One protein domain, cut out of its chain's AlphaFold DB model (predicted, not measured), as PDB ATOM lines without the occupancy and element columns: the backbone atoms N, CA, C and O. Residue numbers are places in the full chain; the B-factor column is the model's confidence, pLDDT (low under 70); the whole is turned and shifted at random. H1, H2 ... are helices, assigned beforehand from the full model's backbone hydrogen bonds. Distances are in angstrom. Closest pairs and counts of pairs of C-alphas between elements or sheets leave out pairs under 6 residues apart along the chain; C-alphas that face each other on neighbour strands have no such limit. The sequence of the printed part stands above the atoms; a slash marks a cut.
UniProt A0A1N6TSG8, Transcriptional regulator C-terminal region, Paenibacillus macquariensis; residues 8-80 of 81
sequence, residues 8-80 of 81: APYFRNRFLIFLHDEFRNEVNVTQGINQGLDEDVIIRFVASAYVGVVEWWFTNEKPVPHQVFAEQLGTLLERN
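This is residues 8 to 80 of the 81 residues of the protein "Transcriptional regulator C-terminal region" of Paenibacillus macquariensis (UniProt A0A1N6TSG8). The longest helix, H2, runs through the middle, with H1 slanting across one side of it and H3 folding back almost antiparallel along another side, more loosely placed. A long loop, residues 24 to 38, bulges out at one end, and the turn from H2 to H3 lies at the other. The printed part has 73 residues with three named helices, in the order H1, H2, H3, and no named strand; the class is all helix. It is only just compact, close to loose, with a radius of gyration of the C-alphas of 13.3 A, and has a flat outline of 40 by 27 by 15 A.

Begin with H1, residues 8 to 23, and look across to H2, residues 39 to 59. These two form a helical hairpin and touch, H2 with residues 43 to 51 alone; their closest C-alphas, those of Leu 19 and Ala 47, are 5.6 A apart. They run opposite ways at a steep tilt of 44 degrees. Go on to H3, residues 66 to 78, which forms a second helical hairpin with H2. Residues 73 to 77 of H3 alone touch residues 46 to 53 of H2 alone, and the closest C-alphas, those of Val 46 and Leu 77, are 7.2 A apart. H2 and H3 run opposite ways at a shallow tilt of 12 degrees. H1 and H3 are apart. In H1, H2 and H3 every O i to N i+4 pair is within hydrogen-bond range.

Find C-alpha 8 at (322.045, -27.137, 2.896); from there H1 runs 22.0 A to C-alpha 23. H2 begins at C-alpha 39, at (311.260, -2.269, 2.150), and runs 30.1 A. H3 runs 18.2 A to C-alpha 78 at (326.355, -1.296, -2.504).

The two C-alphas farthest apart, those of Thr 30 and Glu 61, are 39.9 A apart. The link from H1 to H2 is long, with 15 residues; that from H2 to H3 is short, with 6. The printed part has no cut. Its mean pLDDT is 92.7, and residues 8 to 9 are under 70.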
ATOM      1  N   ALA A   8     322.072 -28.276   3.816       63.31
ATOM      2  CA  ALA A   8     322.045 -27.137   2.896       63.31
ATOM      3  C   ALA A   8     320.755 -26.296   2.963       63.31
ATOM      4  O   ALA A   8     320.870 -25.071   3.012       63.31
ATOM      5  N   PRO A   9     319.540 -26.880   3.068       65.81
ATOM      6  CA  PRO A   9     318.322 -26.084   3.241       65.81
ATOM      7  C   PRO A   9     318.324 -25.286   4.551       65.81
ATOM      8  O   PRO A   9     317.833 -24.160   4.597       65.81
ATOM      9  N   TYR A  10     318.912 -25.852   5.611       74.19
ATOM     10  CA  TYR A  10     319.019 -25.194   6.910       74.19
ATOM     11  C   TYR A  10     320.023 -24.037   6.867       74.19
ATOM     12  O   TYR A  10     319.708 -22.942   7.325       74.19
ATOM     13  N   PHE A  11     321.191 -24.248   6.249       75.44
ATOM     14  CA  PHE A  11     322.179 -23.191   6.027       75.44
ATOM     15  C   PHE A  11     321.597 -22.052   5.187       75.44
ATOM     16  O   PHE A  11     321.662 -20.901   5.608       75.44
ATOM     17  N   ARG A  12     320.966 -22.367   4.049       80.69
ATOM     18  CA  ARG A  12     320.363 -21.366   3.161       80.69
ATOM     19  C   ARG A  12     319.326 -20.520   3.892       80.69
ATOM     20  O   ARG A  12     319.363 -19.300   3.797       80.69
ATOM     21  N   ASN A  13     318.417 -21.153   4.636       84.06
ATOM     22  CA  ASN A  13     317.356 -20.432   5.335       84.06
ATOM     23  C   ASN A  13     317.917 -19.553   6.466       84.06
ATOM     24  O   ASN A  13     317.573 -18.382   6.569       84.06
ATOM     25  N   ARG A  14     318.846 -20.079   7.277       86.69
ATOM     26  CA  ARG A  14     319.490 -19.298   8.346       86.69
ATOM     27  C   ARG A  14     320.325 -18.146   7.795       86.69
ATOM     28  O   ARG A  14     320.304 -17.072   8.381       86.69
ATOM     29  N   PHE A  15     321.019 -18.358   6.679       87.56
ATOM     30  CA  PHE A  15     321.813 -17.313   6.046       87.56
ATOM     31  C   PHE A  15     320.929 -16.228   5.426       87.56
ATOM     32  O   PHE A  15     321.214 -15.051   5.591       87.56
ATOM     33  N   LEU A  16     319.812 -16.607   4.802       89.25
ATOM     34  CA  LEU A  16     318.840 -15.648   4.284       89.25
ATOM     35  C   LEU A  16     318.206 -14.809   5.402       89.25
ATOM     36  O   LEU A  16     318.070 -13.606   5.230       89.25
ATOM     37  N   ILE A  17     317.847 -15.423   6.536       90.62
ATOM     38  CA  ILE A  17     317.333 -14.700   7.714       90.62
ATOM     39  C   ILE A  17     318.383 -13.712   8.230       90.62
ATOM     40  O   ILE A  17     318.065 -12.550   8.440       90.62
ATOM     41  N   PHE A  18     319.633 -14.157   8.373       91.69
ATOM     42  CA  PHE A  18     320.733 -13.290   8.793       91.69
ATOM     43  C   PHE A  18     320.901 -12.081   7.860       91.69
ATOM     44  O   PHE A  18     320.911 -10.951   8.329       91.69
ATOM     45  N   LEU A  19     320.962 -12.303   6.542       92.19
ATOM     46  CA  LEU A  19     321.097 -11.216   5.567       92.19
ATOM     47  C   LEU A  19     319.884 -10.280   5.561       92.19
ATOM     48  O   LEU A  19     320.041  -9.085   5.350       92.19
ATOM     49  N   HIS A  20     318.683 -10.806   5.798       92.19
ATOM     50  CA  HIS A  20     317.479  -9.987   5.899       92.19
ATOM     51  C   HIS A  20     317.551  -9.015   7.084       92.19
ATOM     52  O   HIS A  20     317.179  -7.852   6.943       92.19
ATOM     53  N   ASP A  21     318.025  -9.482   8.240       92.12
ATOM     54  CA  ASP A  21     318.177  -8.643   9.431       92.12
ATOM     55  C   ASP A  21     319.311  -7.618   9.269       92.12
ATOM     56  O   ASP A  21     319.147  -6.466   9.671       92.12
ATOM     57  N   GLU A  22     320.428  -7.999   8.640       92.50
ATOM     58  CA  GLU A  22     321.536  -7.080   8.338       92.50
ATOM     59  C   GLU A  22     321.100  -5.970   7.369       92.50
ATOM     60  O   GLU A  22     321.216  -4.786   7.684       92.50
ATOM     61  N   PHE A  23     320.514  -6.333   6.223       92.88
ATOM     62  CA  PHE A  23     320.170  -5.371   5.166       92.88
ATOM     63  C   PHE A  23     319.026  -4.430   5.536       92.88
ATOM     64  O   PHE A  23     318.930  -3.341   4.972       92.88
ATOM     65  N   ARG A  24     318.189  -4.795   6.515       91.56
ATOM     66  CA  ARG A  24     317.165  -3.890   7.050       91.56
ATOM     67  C   ARG A  24     317.759  -2.592   7.605       91.56
ATOM     68  O   ARG A  24     317.105  -1.559   7.551       91.56
ATOM     69  N   ASN A  25     318.994  -2.623   8.109       88.12
ATOM     70  CA  ASN A  25     319.652  -1.425   8.635       88.12
ATOM     71  C   ASN A  25     320.328  -0.572   7.548       88.12
ATOM     72  O   ASN A  25     320.743   0.549   7.835       88.12
ATOM     73  N   GLU A  26     320.457  -1.098   6.330       88.75
ATOM     74  CA  GLU A  26     321.162  -0.444   5.224       88.75
ATOM     75  C   GLU A  26     320.207   0.140   4.176       88.75
ATOM     76  O   GLU A  26     320.513   1.172   3.581       88.75
ATOM     77  N   VAL A  27     319.041  -0.482   3.969       93.06
ATOM     78  CA  VAL A  27     318.097  -0.076   2.922       93.06
ATOM     79  C   VAL A  27     317.469   1.293   3.200       93.06
ATOM     80  O   VAL A  27     317.004   1.589   4.303       93.06
ATOM     81  N   ASN A  28     317.379   2.129   2.163       93.56
ATOM     82  CA  ASN A  28     316.648   3.391   2.225       93.56
ATOM     83  C   ASN A  28     315.573   3.493   1.139       93.56
ATOM     84  O   ASN A  28     315.864   3.743  -0.025       93.56
ATOM     85  N   VAL A  29     314.306   3.376   1.538       96.06
ATOM     86  CA  VAL A  29     313.156   3.467   0.615       96.06
ATOM     87  C   VAL A  29     312.557   4.871   0.498       96.06
ATOM     88  O   VAL A  29     311.588   5.088  -0.231       96.06
ATOM     89  N   THR A  30     313.110   5.851   1.214       95.81
ATOM     90  CA  THR A  30     312.587   7.231   1.232       95.81
ATOM     91  C   THR A  30     313.305   8.159   0.253       95.81
ATOM     92  O   THR A  30     312.770   9.206  -0.105       95.81
ATOM     93  N   GLN A  31     314.498   7.774  -0.199       93.56
ATOM     94  CA  GLN A  31     315.363   8.543  -1.094       93.56
ATOM     95  C   GLN A  31     316.303   7.607  -1.869       93.56
ATOM     96  O   GLN A  31     316.455   6.442  -1.519       93.56
ATOM     97  N   GLY A  32     316.966   8.125  -2.905       93.44
ATOM     98  CA  GLY A  32     317.935   7.359  -3.690       93.44
ATOM     99  C   GLY A  32     317.287   6.391  -4.684       93.44
ATOM    100  O   GLY A  32     316.156   6.591  -5.122       93.44
ATOM    101  N   ILE A  33     318.027   5.349  -5.071       94.69
ATOM    102  CA  ILE A  33     317.629   4.398  -6.126       94.69
ATOM    103  C   ILE A  33     316.412   3.537  -5.755       94.69
ATOM    104  O   ILE A  33     315.727   3.032  -6.639       94.69
ATOM    105  N   ASN A  34     316.146   3.406  -4.454       96.50
ATOM    106  CA  ASN A  34     315.120   2.543  -3.877       96.50
ATOM    107  C   ASN A  34     313.863   3.322  -3.446       96.50
ATOM    108  O   ASN A  34     312.959   2.762  -2.825       96.50
ATOM    109  N   GLN A  35     313.785   4.618  -3.773       97.25
ATOM    110  CA  GLN A  35     312.683   5.478  -3.354       97.25
ATOM    111  C   GLN A  35     311.316   4.949  -3.823       97.25
ATOM    112  O   GLN A  35     311.077   4.767  -5.016       97.25
ATOM    113  N   GLY A  36     310.387   4.788  -2.877       97.06
ATOM    114  CA  GLY A  36     308.998   4.402  -3.147       97.06
ATOM    115  C   GLY A  36     308.769   2.902  -3.340       97.06
ATOM    116  O   GLY A  36     307.636   2.497  -3.600       97.06
ATOM    117  N   LEU A  37     309.811   2.082  -3.205       97.19
ATOM    118  CA  LEU A  37     309.685   0.631  -3.163       97.19
ATOM    119  C   LEU A  37     309.299   0.149  -1.759       97.19
ATOM    120  O   LEU A  37     309.509   0.837  -0.760       97.19
ATOM    121  N   ASP A  38     308.731  -1.053  -1.697       97.12
ATOM    122  CA  ASP A  38     308.476  -1.738  -0.433       97.12
ATOM    123  C   ASP A  38     309.795  -2.261   0.159       97.12
ATOM    124  O   ASP A  38     310.593  -2.903  -0.533       97.12
ATOM    125  N   GLU A  39     310.020  -1.958   1.436       95.56
ATOM    126  CA  GLU A  39     311.260  -2.269   2.150       95.56
ATOM    127  C   GLU A  39     311.528  -3.778   2.202       95.56
ATOM    128  O   GLU A  39     312.611  -4.234   1.825       95.56
ATOM    129  N   ASP A  40     310.526  -4.570   2.592       95.50
ATOM    130  CA  ASP A  40     310.668  -6.020   2.720       95.50
ATOM    131  C   ASP A  40     310.898  -6.670   1.342       95.50
ATOM    132  O   ASP A  40     311.651  -7.644   1.226       95.50
ATOM    133  N   VAL A  41     310.307  -6.122   0.272       96.00
ATOM    134  CA  VAL A  41     310.551  -6.589  -1.104       96.00
ATOM    135  C   VAL A  41     312.008  -6.376  -1.523       96.00
ATOM    136  O   VAL A  41     312.616  -7.314  -2.051       96.00
ATOM    137  N   ILE A  42     312.587  -5.195  -1.282       96.25
ATOM    138  CA  ILE A  42     313.993  -4.921  -1.632       96.25
ATOM    139  C   ILE A  42     314.929  -5.807  -0.819       96.25
ATOM    140  O   ILE A  42     315.788  -6.477  -1.396       96.25
ATOM    141  N   ILE A  43     314.741  -5.867   0.501       95.56
ATOM    142  CA  ILE A  43     315.576  -6.694   1.378       95.56
ATOM    143  C   ILE A  43     315.539  -8.147   0.898       95.56
ATOM    144  O   ILE A  43     316.582  -8.787   0.727       95.56
ATOM    145  N   ARG A  44     314.341  -8.677   0.611       94.75
ATOM    146  CA  ARG A  44     314.188 -10.049   0.126       94.75
ATOM    147  C   ARG A  44     314.861 -10.260  -1.226       94.75
ATOM    148  O   ARG A  44     315.451 -11.327  -1.425       94.75
ATOM    149  N   PHE A  45     314.776  -9.293  -2.137       95.62
ATOM    150  CA  PHE A  45     315.438  -9.335  -3.440       95.62
ATOM    151  C   PHE A  45     316.962  -9.395  -3.288       95.62
ATOM    152  O   PHE A  45     317.581 -10.352  -3.764       95.62
ATOM    153  N   VAL A  46     317.555  -8.443  -2.565       95.75
ATOM    154  CA  VAL A  46     319.011  -8.338  -2.392       95.75
ATOM    155  C   VAL A  46     319.565  -9.550  -1.641       95.75
ATOM    156  O   VAL A  46     320.516 -10.178  -2.106       95.75
ATOM    157  N   ALA A  47     318.929  -9.965  -0.540       94.62
ATOM    158  CA  ALA A  47     319.339 -11.148   0.217       94.62
ATOM    159  C   ALA A  47     319.258 -12.433  -0.622       94.62
ATOM    160  O   ALA A  47     320.172 -13.258  -0.598       94.62
ATOM    161  N   SER A  48     318.200 -12.595  -1.425       93.69
ATOM    162  CA  SER A  48     318.064 -13.763  -2.306       93.69
ATOM    163  C   SER A  48     319.117 -13.771  -3.417       93.69
ATOM    164  O   SER A  48     319.674 -14.831  -3.714       93.69
ATOM    165  N   ALA A  49     319.408 -12.609  -4.010       95.44
ATOM    166  CA  ALA A  49     320.436 -12.459  -5.032       95.44
ATOM    167  C   ALA A  49     321.829 -12.774  -4.468       95.44
ATOM    168  O   ALA A  49     322.558 -13.576  -5.053       95.44
ATOM    169  N   TYR A  50     322.162 -12.228  -3.294       94.75
ATOM    170  CA  TYR A  50     323.436 -12.468  -2.615       94.75
ATOM    171  C   TYR A  50     323.662 -13.962  -2.352       94.75
ATOM    172  O   TYR A  50     324.677 -14.528  -2.763       94.75
ATOM    173  N   VAL A  51     322.679 -14.637  -1.740       92.56
ATOM    174  CA  VAL A  51     322.751 -16.084  -1.482       92.56
ATOM    175  C   VAL A  51     322.880 -16.872  -2.786       92.56
ATOM    176  O   VAL A  51     323.705 -17.781  -2.863       92.56
ATOM    177  N   GLY A  52     322.101 -16.526  -3.814       93.12
ATOM    178  CA  GLY A  52     322.136 -17.212  -5.107       93.12
ATOM    179  C   GLY A  52     323.502 -17.127  -5.792       93.12
ATOM    180  O   GLY A  52     324.005 -18.133  -6.292       93.12
ATOM    181  N   VAL A  53     324.140 -15.957  -5.763       95.50
ATOM    182  CA  VAL A  53     325.473 -15.750  -6.348       95.50
ATOM    183  C   VAL A  53     326.555 -16.501  -5.557       95.50
ATOM    184  O   VAL A  53     327.422 -17.138  -6.158       95.50
ATOM    185  N   VAL A  54     326.476 -16.514  -4.221       92.75
ATOM    186  CA  VAL A  54     327.375 -17.311  -3.361       92.75
ATOM    187  C   VAL A  54     327.228 -18.809  -3.631       92.75
ATOM    188  O   VAL A  54     328.224 -19.516  -3.798       92.75
ATOM    189  N   GLU A  55     325.999 -19.312  -3.713       91.38
ATOM    190  CA  GLU A  55     325.737 -20.714  -4.036       91.38
ATOM    191  C   GLU A  55     326.256 -21.095  -5.417       91.38
ATOM    192  O   GLU A  55     326.915 -22.129  -5.555       91.38
ATOM    193  N   TRP A  56     326.010 -20.256  -6.425       94.56
ATOM    194  CA  TRP A  56     326.549 -20.454  -7.766       94.56
ATOM    195  C   TRP A  56     328.076 -20.564  -7.730       94.56
ATOM    196  O   TRP A  56     328.629 -21.524  -8.267       94.56
ATOM    197  N   TRP A  57     328.757 -19.661  -7.021       95.44
ATOM    198  CA  TRP A  57     330.215 -19.678  -6.911       95.44
ATOM    199  C   TRP A  57     330.731 -20.979  -6.284       95.44
ATOM    200  O   TRP A  57     331.666 -21.596  -6.792       95.44
ATOM    201  N   PHE A  58     330.094 -21.457  -5.211       90.69
ATOM    202  CA  PHE A  58     330.497 -22.710  -4.571       90.69
ATOM    203  C   PHE A  58     330.191 -23.957  -5.404       90.69
ATOM    204  O   PHE A  58     330.984 -24.902  -5.365       90.69
ATOM    205  N   THR A  59     329.062 -23.975  -6.114       91.12
ATOM    206  CA  THR A  59     328.591 -25.133  -6.893       91.12
ATOM    207  C   THR A  59     329.259 -25.257  -8.260       91.12
ATOM    208  O   THR A  59     329.337 -26.364  -8.778       91.12
ATOM    209  N   ASN A  60     329.810 -24.168  -8.804       94.88
ATOM    210  CA  ASN A  60     330.497 -24.135 -10.103       94.88
ATOM    211  C   ASN A  60     332.024 -24.093  -9.956       94.88
ATOM    212  O   ASN A  60     332.708 -23.388 -10.689       94.88
ATOM    213  N   GLU A  61     332.561 -24.812  -8.967       94.25
ATOM    214  CA  GLU A  61     334.011 -24.941  -8.743       94.25
ATOM    215  C   GLU A  61     334.762 -23.613  -8.540       94.25
ATOM    216  O   GLU A  61     335.969 -23.549  -8.745       94.25
ATOM    217  N   LYS A  62     334.084 -22.572  -8.035       95.44
ATOM    218  CA  LYS A  62     334.679 -21.258  -7.720       95.44
ATOM    219  C   LYS A  62     335.310 -20.646  -8.974       95.44
ATOM    220  O   LYS A  62     336.521 -20.434  -9.015       95.44
ATOM    221  N   PRO A  63     334.488 -20.329  -9.992       96.88
ATOM    222  CA  PRO A  63     334.963 -19.976 -11.333       96.88
ATOM    223  C   PRO A  63     335.718 -18.637 -11.376       96.88
ATOM    224  O   PRO A  63     336.346 -18.299 -12.374       96.88
ATOM    225  N   VAL A  64     335.652 -17.869 -10.289       97.38
ATOM    226  CA  VAL A  64     336.324 -16.585 -10.096       97.38
ATOM    227  C   VAL A  64     337.158 -16.666  -8.810       97.38
ATOM    228  O   VAL A  64     336.672 -17.233  -7.825       97.38
ATOM    229  N   PRO A  65     338.377 -16.093  -8.754       97.88
ATOM    230  CA  PRO A  65     339.157 -16.025  -7.518       97.88
ATOM    231  C   PRO A  65     338.369 -15.377  -6.374       97.88
ATOM    232  O   PRO A  65     337.644 -14.408  -6.583       97.88
ATOM    233  N   HIS A  66     338.535 -15.882  -5.148       96.19
ATOM    234  CA  HIS A  66     337.723 -15.458  -3.999       96.19
ATOM    235  C   HIS A  66     337.771 -13.943  -3.727       96.19
ATOM    236  O   HIS A  66     336.758 -13.371  -3.345       96.19
ATOM    237  N   GLN A  67     338.922 -13.291  -3.938       97.75
ATOM    238  CA  GLN A  67     339.075 -11.837  -3.780       97.75
ATOM    239  C   GLN A  67     338.224 -11.075  -4.795       97.75
ATOM    240  O   GLN A  67     337.426 -10.229  -4.409       97.75
ATOM    241  N   VAL A  68     338.338 -11.442  -6.073       98.06
ATOM    242  CA  VAL A  68     337.573 -10.826  -7.164       98.06
ATOM    243  C   VAL A  68     336.076 -11.056  -6.964       98.06
ATOM    244  O   VAL A  68     335.276 -10.146  -7.152       98.06
ATOM    245  N   PHE A  69     335.690 -12.258  -6.536       97.88
ATOM    246  CA  PHE A  69     334.302 -12.581  -6.231       97.88
ATOM    247  C   PHE A  69     333.742 -11.714  -5.094       97.88
ATOM    248  O   PHE A  69     332.666 -11.143  -5.242       97.88
ATOM    249  N   ALA A  70     334.476 -11.591  -3.984       96.38
ATOM    250  CA  ALA A  70     334.053 -10.789  -2.839       96.38
ATOM    251  C   ALA A  70     333.919  -9.301  -3.195       96.38
ATOM    252  O   ALA A  70     332.920  -8.681  -2.842       96.38
ATOM    253  N   GLU A  71     334.881  -8.750  -3.936       98.06
ATOM    254  CA  GLU A  71     334.862  -7.354  -4.382       98.06
ATOM    255  C   GLU A  71     333.676  -7.070  -5.317       98.06
ATOM    256  O   GLU A  71     332.937  -6.102  -5.123       98.06
ATOM    257  N   GLN A  72     333.440  -7.945  -6.299       97.88
ATOM    258  CA  GLN A  72     332.323  -7.788  -7.233       97.88
ATOM    259  C   GLN A  72     330.968  -7.954  -6.545       97.88
ATOM    260  O   GLN A  72     330.048  -7.186  -6.821       97.88
ATOM    261  N   LEU A  73     330.832  -8.928  -5.642       96.50
ATOM    262  CA  LEU A  73     329.591  -9.142  -4.905       96.50
ATOM    263  C   LEU A  73     329.299  -7.984  -3.940       96.50
ATOM    264  O   LEU A  73     328.153  -7.547  -3.867       96.50
ATOM    265  N   GLY A  74     330.318  -7.445  -3.262       95.31
ATOM    266  CA  GLY A  74     330.193  -6.238  -2.438       95.31
ATOM    267  C   GLY A  74     329.785  -5.015  -3.263       95.31
ATOM    268  O   GLY A  74     328.824  -4.338  -2.921       95.31
ATOM    269  N   THR A  75     330.410  -4.811  -4.426       97.75
ATOM    270  CA  THR A  75     330.025  -3.737  -5.361       97.75
ATOM    271  C   THR A  75     328.563  -3.857  -5.803       97.75
ATOM    272  O   THR A  75     327.868  -2.857  -5.963       97.75
ATOM    273  N   LEU A  76     328.077  -5.078  -6.051       96.62
ATOM    274  CA  LEU A  76     326.670  -5.301  -6.385       96.62
ATOM    275  C   LEU A  76     325.756  -5.008  -5.194       96.62
ATOM    276  O   LEU A  76     324.680  -4.461  -5.407       96.62
ATOM    277  N   LEU A  77     326.175  -5.339  -3.974       94.25
ATOM    278  CA  LEU A  77     325.417  -5.038  -2.766       94.25
ATOM    279  C   LEU A  77     325.247  -3.522  -2.580       94.25
ATOM    280  O   LEU A  77     324.117  -3.046  -2.527       94.25
ATOM    281  N   GLU A  78     326.347  -2.766  -2.618       93.38
ATOM    282  CA  GLU A  78     326.355  -1.296  -2.504       93.38
ATOM    283  C   GLU A  78     325.507  -0.604  -3.582       93.38
ATOM    284  O   GLU A  78     324.968   0.475  -3.372       93.38
ATOM    285  N   ARG A  79     325.382  -1.212  -4.766       94.31
ATOM    286  CA  ARG A  79     324.557  -0.676  -5.860       94.31
ATOM    287  C   ARG A  79     323.062  -0.889  -5.675       94.31
ATOM    288  O   ARG A  79     322.316  -0.349  -6.486       94.31
ATOM    289  N   ASN A  80     322.634  -1.732  -4.738       94.12
ATOM    290  CA  ASN A  80     321.232  -2.132  -4.600       94.12
ATOM    291  C   ASN A  80     320.630  -1.831  -3.216       94.12
ATOM    292  O   ASN A  80     319.416  -1.988  -3.078       94.12
TER     293      ASN A  80